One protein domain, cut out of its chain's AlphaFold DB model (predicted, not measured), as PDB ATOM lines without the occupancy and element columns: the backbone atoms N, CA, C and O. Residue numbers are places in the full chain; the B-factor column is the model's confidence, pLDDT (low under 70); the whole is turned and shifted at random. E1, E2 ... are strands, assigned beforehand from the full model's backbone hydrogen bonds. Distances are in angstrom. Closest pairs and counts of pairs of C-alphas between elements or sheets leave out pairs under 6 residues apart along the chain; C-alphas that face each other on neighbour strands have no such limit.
ATOM      1  N   VAL A  21      19.923  20.782  56.691       98.19
ATOM      2  CA  VAL A  21      20.135  21.727  57.805       98.19
ATOM      3  C   VAL A  21      21.604  21.943  58.134       98.19
ATOM      4  O   VAL A  21      21.948  22.917  58.800       98.19
ATOM      5  N   LYS A  22      22.480  21.046  57.677       98.25
ATOM      6  CA  LYS A  22      23.928  21.176  57.839       98.25
ATOM      7  C   LYS A  22      24.651  20.408  56.739       98.25
ATOM      8  O   LYS A  22      24.280  19.277  56.435       98.25
ATOM      9  N   VAL A  23      25.707  20.997  56.194       97.38
ATOM     10  CA  VAL A  23      26.710  20.293  55.386       97.38
ATOM     11  C   VAL A  23      27.882  19.987  56.316       97.38
ATOM     12  O   VAL A  23      28.374  20.890  56.990       97.38
ATOM     13  N   ILE A  24      28.255  18.712  56.442       97.19
ATOM     14  CA  ILE A  24      29.364  18.282  57.309       97.19
ATOM     15  C   ILE A  24      30.676  18.372  56.532       97.19
ATOM     16  O   ILE A  24      31.641  18.955  57.020       97.19
ATOM     17  N   ASP A  25      30.689  17.788  55.337       95.06
ATOM     18  CA  ASP A  25      31.808  17.762  54.399       95.06
ATOM     19  C   ASP A  25      31.273  17.573  52.964       95.06
ATOM     20  O   ASP A  25      30.058  17.504  52.757       95.06
ATOM     21  N   ASP A  26      32.168  17.463  51.979       91.75
ATOM     22  CA  ASP A  26      31.831  17.300  50.553       91.75
ATOM     23  C   ASP A  26      30.943  16.077  50.243       91.75
ATOM     24  O   ASP A  26      30.322  16.001  49.181       91.75
ATOM     25  N   TYR A  27      30.881  15.106  51.157       94.88
ATOM     26  CA  TYR A  27      30.192  13.835  50.977       94.88
ATOM     27  C   TYR A  27      29.090  13.592  52.007       94.88
ATOM     28  O   TYR A  27      28.390  12.591  51.875       94.88
ATOM     29  N   LYS A  28      28.914  14.444  53.024       97.06
ATOM     30  CA  LYS A  28      27.944  14.211  54.106       97.06
ATOM     31  C   LYS A  28      27.100  15.432  54.431       97.06
ATOM     32  O   LYS A  28      27.599  16.537  54.646       97.06
ATOM     33  N   LEU A  29      25.802  15.189  54.563       97.81
ATOM     34  CA  LEU A  29      24.771  16.188  54.827       97.81
ATOM     35  C   LEU A  29      23.915  15.740  56.014       97.81
ATOM     36  O   LEU A  29      23.730  14.544  56.221       97.81
ATOM     37  N   VAL A  30      23.320  16.686  56.736       98.44
ATOM     38  CA  VAL A  30      22.281  16.425  57.742       98.44
ATOM     39  C   VAL A  30      20.939  16.912  57.215       98.44
ATOM     40  O   VAL A  30      20.830  18.070  56.799       98.44
ATOM     41  N   ILE A  31      19.912  16.064  57.284       98.12
ATOM     42  CA  ILE A  31      18.526  16.435  56.970       98.12
ATOM     43  C   ILE A  31      17.673  16.529  58.238       98.12
ATOM     44  O   ILE A  31      17.896  15.807  59.208       98.12
ATOM     45  N   ASN A  32      16.657  17.395  58.227       97.06
ATOM     46  CA  ASN A  32      15.710  17.584  59.337       97.06
ATOM     47  C   ASN A  32      14.631  16.490  59.442       97.06
ATOM     48  O   ASN A  32      13.468  16.778  59.745       97.06
ATOM     49  N   ARG A  33      14.996  15.250  59.121       96.00
ATOM     50  CA  ARG A  33      14.128  14.077  59.203       96.00
ATOM     51  C   ARG A  33      14.908  12.932  59.819       96.00
ATOM     52  O   ARG A  33      16.046  12.684  59.428       96.00
ATOM     53  N   GLY A  34      14.280  12.259  60.771       95.44
ATOM     54  CA  GLY A  34      14.847  11.140  61.513       95.44
ATOM     55  C   GLY A  34      13.834  10.011  61.674       95.44
ATOM     56  O   GLY A  34      12.891   9.898  60.885       95.44
ATOM     57  N   GLU A  35      14.011   9.203  62.709       95.12
ATOM     58  CA  GLU A  35      13.193   8.024  63.007       95.12
ATOM     59  C   GLU A  35      11.693   8.343  63.089       95.12
ATOM     60  O   GLU A  35      10.885   7.666  62.455       95.12
ATOM     61  N   ILE A  36      11.309   9.437  63.763       93.81
ATOM     62  CA  ILE A  36       9.889   9.819  63.916       93.81
ATOM     63  C   ILE A  36       9.234  10.213  62.588       93.81
ATOM     64  O   ILE A  36       8.015  10.312  62.489       93.81
ATOM     65  N   SER A  37      10.047  10.487  61.564       92.38
ATOM     66  CA  SER A  37       9.600  10.783  60.201       92.38
ATOM     67  C   SER A  37       9.619   9.554  59.287       92.38
ATOM     68  O   SER A  37       9.368   9.690  58.092       92.38
ATOM     69  N   GLY A  38       9.938   8.373  59.824       91.69
ATOM     70  CA  GLY A  38      10.021   7.121  59.076       91.69
ATOM     71  C   GLY A  38      11.324   6.923  58.298       91.69
ATOM     72  O   GLY A  38      11.385   6.011  57.475       91.69
ATOM     73  N   ILE A  39      12.359   7.741  58.535       94.56
ATOM     74  CA  ILE A  39      13.664   7.563  57.886       94.56
ATOM     75  C   ILE A  39      14.359   6.322  58.446       94.56
ATOM     76  O   ILE A  39      14.391   6.113  59.658       94.56
ATOM     77  N   ARG A  40      14.954   5.523  57.557       95.62
ATOM     78  CA  ARG A  40      15.741   4.335  57.910       95.62
ATOM     79  C   ARG A  40      17.121   4.381  57.261       95.62
ATOM     80  O   ARG A  40      17.288   4.945  56.181       95.62
ATOM     81  N   GLU A  41      18.103   3.765  57.912       97.62
ATOM     82  CA  GLU A  41      19.419   3.542  57.307       97.62
ATOM     83  C   GLU A  41      19.297   2.708  56.026       97.62
ATOM     84  O   GLU A  41      18.414   1.860  55.893       97.62
ATOM     85  N   GLY A  42      20.156   2.994  55.048       96.25
ATOM     86  CA  GLY A  42      20.102   2.388  53.717       96.25
ATOM     87  C   GLY A  42      19.084   3.027  52.764       96.25
ATOM     88  O   GLY A  42      19.125   2.753  51.564       96.25
ATOM     89  N   GLN A  43      18.200   3.912  53.243       95.75
ATOM     90  CA  GLN A  43      17.275   4.637  52.371       95.75
ATOM     91  C   GLN A  43      18.043   5.567  51.424       95.75
ATOM     92  O   GLN A  43      18.900   6.345  51.851       95.75
ATOM     93  N   ARG A  44      17.712   5.505  50.130       96.06
ATOM     94  CA  ARG A  44      18.303   6.372  49.106       96.06
ATOM     95  C   ARG A  44      17.511   7.659  48.942       96.06
ATOM     96  O   ARG A  44      16.283   7.641  48.946       96.06
ATOM     97  N   MET A  45      18.229   8.761  48.759       95.25
ATOM     98  CA  MET A  45      17.664  10.105  48.669       95.25
ATOM     99  C   MET A  45      18.249  10.860  47.473       95.25
ATOM    100  O   MET A  45      19.442  10.750  47.176       95.25
ATOM    101  N   LEU A  46      17.406  11.659  46.817       95.88
ATOM    102  CA  LEU A  46      17.802  12.647  45.815       95.88
ATOM    103  C   LEU A  46      17.987  14.002  46.502       95.88
ATOM    104  O   LEU A  46      17.107  14.460  47.228       95.88
ATOM    105  N   VAL A  47      19.118  14.651  46.254       95.94
ATOM    106  CA  VAL A  47      19.406  16.008  46.725       95.94
ATOM    107  C   VAL A  47      19.263  16.953  45.546       95.94
ATOM    108  O   VAL A  47      19.875  16.734  44.500       95.94
ATOM    109  N   TYR A  48      18.481  18.012  45.712       96.25
ATOM    110  CA  TYR A  48      18.214  19.003  44.676       96.25
ATOM    111  C   TYR A  48      18.050  20.399  45.287       96.25
ATOM    112  O   TYR A  48      17.883  20.536  46.501       96.25
ATOM    113  N   ASN A  49      18.109  21.433  44.449       94.88
ATOM    114  CA  ASN A  49      17.598  22.760  44.783       94.88
ATOM    115  C   ASN A  49      16.543  23.171  43.762       94.88
ATOM    116  O   ASN A  49      16.671  22.844  42.590       94.88
ATOM    117  N   THR A  50      15.560  23.942  44.185       94.12
ATOM    118  CA  THR A  50      14.612  24.571  43.263       94.12
ATOM    119  C   THR A  50      15.252  25.819  42.644       94.12
ATOM    120  O   THR A  50      16.011  26.515  43.328       94.12
ATOM    121  N   SER A  51      15.027  26.065  41.351       94.25
ATOM    122  CA  SER A  51      15.530  27.245  40.638       94.25
ATOM    123  C   SER A  51      15.003  28.543  41.252       94.25
ATOM    124  O   SER A  51      13.931  28.568  41.852       94.25
ATOM    125  N   GLU A  52      15.765  29.626  41.105       94.88
ATOM    126  CA  GLU A  52      15.323  30.965  41.529       94.88
ATOM    127  C   GLU A  52      14.333  31.569  40.531       94.88
ATOM    128  O   GLU A  52      13.410  32.286  40.912       94.88
ATOM    129  N   GLU A  53      14.519  31.247  39.253       95.38
ATOM    130  CA  GLU A  53      13.676  31.717  38.165       95.38
ATOM    131  C   GLU A  53      12.604  30.685  37.816       95.38
ATOM    132  O   GLU A  53      12.851  29.472  37.788       95.38
ATOM    133  N   GLU A  54      11.411  31.203  37.549       96.44
ATOM    134  CA  GLU A  54      10.284  30.459  37.012       96.44
ATOM    135  C   GLU A  54      10.489  30.244  35.511       96.44
ATOM    136  O   GLU A  54      10.812  31.175  34.771       96.44
ATOM    137  N   ILE A  55      10.276  29.017  35.050       96.75
ATOM    138  CA  ILE A  55      10.274  28.692  33.631       96.75
ATOM    139  C   ILE A  55       8.928  29.120  33.058       96.75
ATOM    140  O   ILE A  55       7.877  28.770  33.592       96.75
ATOM    141  N   LYS A  56       8.962  29.852  31.944       97.56
ATOM    142  CA  LYS A  56       7.763  30.277  31.221       97.56
ATOM    143  C   LYS A  56       7.777  29.767  29.795       97.56
ATOM    144  O   LYS A  56       8.836  29.696  29.170       97.56
ATOM    145  N   ASP A  57       6.599  29.448  29.283       97.31
ATOM    146  CA  ASP A  57       6.417  29.189  27.863       97.31
ATOM    147  C   ASP A  57       6.704  30.488  27.073       97.31
ATOM    148  O   ASP A  57       6.109  31.529  27.365       97.31
ATOM    149  N   PRO A  58       7.621  30.479  26.089       96.81
ATOM    150  CA  PRO A  58       8.015  31.689  25.367       96.81
ATOM    151  C   PRO A  58       6.954  32.193  24.378       96.81
ATOM    152  O   PRO A  58       7.044  33.335  23.931       96.81
ATOM    153  N   GLN A  59       5.981  31.359  24.000       97.62
ATOM    154  CA  GLN A  59       4.892  31.715  23.091       97.62
ATOM    155  C   GLN A  59       3.680  32.262  23.850       97.62
ATOM    156  O   GLN A  59       3.095  33.253  23.417       97.62
ATOM    157  N   THR A  60       3.297  31.634  24.964       97.12
ATOM    158  CA  THR A  60       2.082  32.001  25.718       97.12
ATOM    159  C   THR A  60       2.364  32.874  26.939       97.12
ATOM    160  O   THR A  60       1.467  33.567  27.418       97.12
ATOM    161  N   GLY A  61       3.596  32.855  27.455       96.00
ATOM    162  CA  GLY A  61       3.961  33.472  28.730       96.00
ATOM    163  C   GLY A  61       3.456  32.705  29.957       96.00
ATOM    164  O   GLY A  61       3.612  33.196  31.077       96.00
ATOM    165  N   GLU A  62       2.849  31.530  29.766       97.81
ATOM    166  CA  GLU A  62       2.346  30.683  30.846       97.81
ATOM    167  C   GLU A  62       3.489  30.214  31.753       97.81
ATOM    168  O   GLU A  62       4.577  29.879  31.284       97.81
ATOM    169  N   SER A  63       3.236  30.181  33.063       96.88
ATOM    170  CA  SER A  63       4.163  29.583  34.021       96.88
ATOM    171  C   SER A  63       4.185  28.065  33.873       96.88
ATOM    172  O   SER A  63       3.163  27.398  34.016       96.88
ATOM    173  N   LEU A  64       5.381  27.523  33.663       96.56
ATOM    174  CA  LEU A  64       5.675  26.091  33.700       96.56
ATOM    175  C   LEU A  64       6.260  25.667  35.063       96.56
ATOM    176  O   LEU A  64       6.655  24.515  35.240       96.56
ATOM    177  N   GLY A  65       6.299  26.586  36.036       95.62
ATOM    178  CA  GLY A  65       6.807  26.362  37.387       95.62
ATOM    179  C   GLY A  65       8.322  26.536  37.530       95.62
ATOM    180  O   GLY A  65       8.981  27.193  36.728       95.62
ATOM    181  N   TYR A  66       8.881  25.958  38.592       96.19
ATOM    182  CA  TYR A  66      10.305  26.042  38.927       96.19
ATOM    183  C   TYR A  66      10.997  24.697  38.708       96.19
ATOM    184  O   TYR A  66      10.395  23.638  38.886       96.19
ATOM    185  N   LEU A  67      12.278  24.737  38.350       94.62
ATOM    186  CA  LEU A  67      13.060  23.543  38.058       94.62
ATOM    187  C   LEU A  67      13.749  23.006  39.310       94.62
ATOM    188  O   LEU A  67      14.516  23.717  39.957       94.62
ATOM    189  N   ASP A  68      13.567  21.719  39.592       93.62
ATOM    190  CA  ASP A  68      14.351  21.013  40.604       93.62
ATOM    191  C   ASP A  68      15.704  20.570  40.020       93.62
ATOM    192  O   ASP A  68      15.841  19.569  39.316       93.62
ATOM    193  N   LEU A  69      16.736  21.353  40.316       94.50
ATOM    194  CA  LEU A  69      18.119  21.152  39.905       94.50
ATOM    195  C   LEU A  69      18.798  20.103  40.794       94.50
ATOM    196  O   LEU A  69      19.186  20.373  41.935       94.50
ATOM    197  N   VAL A  70      18.979  18.895  40.257       94.62
ATOM    198  CA  VAL A  70      19.635  17.783  40.959       94.62
ATOM    199  C   VAL A  70      21.086  18.125  41.309       94.62
ATOM    200  O   VAL A  70      21.893  18.491  40.456       94.62
ATOM    201  N   ARG A  71      21.442  17.951  42.584       94.00
ATOM    202  CA  ARG A  71      22.797  18.143  43.124       94.00
ATOM    203  C   ARG A  71      23.529  16.828  43.368       94.00
ATOM    204  O   ARG A  71      24.757  16.789  43.276       94.00
ATOM    205  N   GLY A  72      22.800  15.745  43.611       94.56
ATOM    206  CA  GLY A  72      23.369  14.409  43.736       94.56
ATOM    207  C   GLY A  72      22.400  13.412  44.353       94.56
ATOM    208  O   GLY A  72      21.252  13.737  44.647       94.56
ATOM    209  N   THR A  73      22.886  12.197  44.567       96.56
ATOM    210  CA  THR A  73      22.179  11.147  45.300       96.56
ATOM    211  C   THR A  73      23.023  10.693  46.477       96.56
ATOM    212  O   THR A  73      24.247  10.855  46.479       96.56
ATOM    213  N   GLY A  74      22.370  10.135  47.484       96.62
ATOM    214  CA  GLY A  74      23.056   9.559  48.623       96.62
ATOM    215  C   GLY A  74      22.217   8.526  49.345       96.62
ATOM    216  O   GLY A  74      21.039   8.326  49.039       96.62
ATOM    217  N   THR A  75      22.832   7.919  50.346       97.88
ATOM    218  CA  THR A  75      22.242   6.893  51.197       97.88
ATOM    219  C   THR A  75      22.285   7.346  52.653       97.88
ATOM    220  O   THR A  75      23.277   7.920  53.103       97.88
ATOM    221  N   ILE A  76      21.199   7.132  53.394       98.19
ATOM    222  CA  ILE A  76      21.147   7.436  54.827       98.19
ATOM    223  C   ILE A  76      22.056   6.458  55.573       98.19
ATOM    224  O   ILE A  76      21.866   5.247  55.480       98.19
ATOM    225  N   THR A  77      23.035   6.982  56.309       98.44
ATOM    226  CA  THR A  77      24.042   6.183  57.035       98.44
ATOM    227  C   THR A  77      23.925   6.277  58.548       98.44
ATOM    228  O   THR A  77      24.556   5.491  59.244       98.44
ATOM    229  N   PHE A  78      23.160   7.241  59.061       98.44
ATOM    230  CA  PHE A  78      22.906   7.375  60.490       98.44
ATOM    231  C   PHE A  78      21.559   8.046  60.729       98.44
ATOM    232  O   PHE A  78      21.259   9.068  60.103       98.44
ATOM    233  N   VAL A  79      20.768   7.512  61.657       98.38
ATOM    234  CA  VAL A  79      19.447   8.046  62.011       98.38
ATOM    235  C   VAL A  79      19.388   8.360  63.502       98.38
ATOM    236  O   VAL A  79      19.740   7.544  64.344       98.38
ATOM    237  N   GLN A  80      18.923   9.564  63.823       98.44
ATOM    238  CA  GLN A  80      18.499   9.964  65.162       98.44
ATOM    239  C   GLN A  80      16.988  10.209  65.152       98.44
ATOM    240  O   GLN A  80      16.352  10.175  64.099       98.44
ATOM    241  N   GLU A  81      16.414  10.548  66.305       96.88
ATOM    242  CA  GLU A  81      14.975  10.789  66.439       96.88
ATOM    243  C   GLU A  81      14.452  11.818  65.415       96.88
ATOM    244  O   GLU A  81      13.467  11.568  64.724       96.88
ATOM    245  N   LYS A  82      15.142  12.960  65.262       96.44
ATOM    246  CA  LYS A  82      14.668  14.116  64.466       96.44
ATOM    247  C   LYS A  82      15.525  14.462  63.249       96.44
ATOM    248  O   LYS A  82      15.096  15.252  62.409       96.44
ATOM    249  N   ILE A  83      16.728  13.904  63.156       98.00
ATOM    250  CA  ILE A  83      17.683  14.181  62.080       98.00
ATOM    251  C   ILE A  83      18.331  12.893  61.588       98.00
ATOM    252  O   ILE A  83      18.349  11.886  62.291       98.00
ATOM    253  N   SER A  84      18.913  12.945  60.400       98.50
ATOM    254  CA  SER A  84      19.708  11.848  59.850       98.50
ATOM    255  C   SER A  84      20.851  12.380  58.998       98.50
ATOM    256  O   SER A  84      20.822  13.529  58.541       98.50
ATOM    257  N   ILE A  85      21.878  11.548  58.827       98.56
ATOM    258  CA  ILE A  85      23.040  11.834  57.991       98.56
ATOM    259  C   ILE A  85      22.871  11.108  56.659       98.56
ATOM    260  O   ILE A  85      22.698   9.890  56.623       98.56
ATOM    261  N   LEU A  86      22.948  11.873  55.572       98.31
ATOM    262  CA  LEU A  86      23.034  11.361  54.211       98.31
ATOM    263  C   LEU A  86      24.495  11.356  53.772       98.31
ATOM    264  O   LEU A  86      25.153  12.396  53.841       98.31
ATOM    265  N   GLN A  87      24.969  10.224  53.265       97.75
ATOM    266  CA  GLN A  87      26.257  10.121  52.591       97.75
ATOM    267  C   GLN A  87      26.069  10.068  51.074       97.75
ATOM    268  O   GLN A  87      25.262   9.293  50.576       97.75
ATOM    269  N   SER A  88      26.815  10.892  50.347       96.75
ATOM    270  CA  SER A  88      26.811  10.971  48.886       96.75
ATOM    271  C   SER A  88      27.266   9.661  48.245       96.75
ATOM    272  O   SER A  88      28.229   9.043  48.700       96.75
ATOM    273  N   ASP A  89      26.623   9.286  47.138       93.19
ATOM    274  CA  ASP A  89      27.014   8.131  46.320       93.19
ATOM    275  C   ASP A  89      28.243   8.434  45.434       93.19
ATOM    276  O   ASP A  89      28.756   7.552  44.743       93.19
TER     277      ASP A  89
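Overview. This is residues 21 to 89 of the 99 residues of an uncharacterized protein of Microcystis aeruginosa PCC 9809 (UniProt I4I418). A long two-stranded hairpin arm, E3 and E4, reaches away from a small head, in which E1, E2, E5 and residues 74 to 79 of E4 lie side by side as a strongly twisted, curled sheet. The arm makes the length of the domain and ends in the turn of residues 57 to 62; the long loop of residues 32 to 43 is at the head's end. The printed part has 69 residues with five named strands, E1 to E5 along the chain, and no named helix; the class is all strand. The sheet order is E1, E2, E5, E4, E3, all antiparallel. The whole is loose, with a radius of gyration of the C-alphas of 15.8 A, and elongated, spanning 49 by 26 by 18 A.

Along the chain. E1 is residues 21 to 25, 12.8 A from first to last C-alpha, beginning at C-alpha 21 (20.135, 21.727, 57.805). E2 is residues 28 to 31, 10.1 A. E3 is residues 44 to 56, 31.7 A, and bends by 79 degrees at residue 53. E4, residues 63 to 79, is the longest strand at 38.5 A; it begins at C-alpha 63 (4.163, 29.583, 34.021) and bends by 79 degrees at residue 76. E5 is residues 84 to 88, 13.1 A, ending at C-alpha 88 (26.811, 10.971, 48.886).

Arrangement. The edge strand E1 forms a hairpin with E2, at 170 degrees between their directions; N 30 and O 22 are 2.8 A apart, within hydrogen-bond range. E2 is also the antiparallel neighbour of E5, at 143 degrees, with N 86 and O 29 at 2.9 A. E5 and E4 form a hairpin, with N 75 and O 87 at 2.8 A and N 85 and O 78 at 2.9 A. E4 and the other edge strand, E3, form a hairpin at 163 degrees, with N 47 and O 72 at 2.8 A and N 64 and O 55 at 2.8 A. E3, E4 and E5 make a meander, each strand the antiparallel neighbour of the one before. E2, E3, E4 and E5 make a Greek key, that meander with E2 as the antiparallel neighbour of E5. From edge to edge the strands' lines turn by 116 degrees and the way across the sheet by 115 degrees, and the sheet is curled like part of a barrel. E1 is apart from E3 and from E4, and E2 is apart from E3.

Size, cuts and confidence. The two C-alphas farthest apart are those of Gln 59 and Gln 80, 49.3 A. The printed part has no cut. The link from E2 to E3, 12 residues, is long; E3 to E4 is short, and E1 to E2 and E4 to E5 are tight. The mean pLDDT of the printed part is 96.2, and no printed residue is under 70.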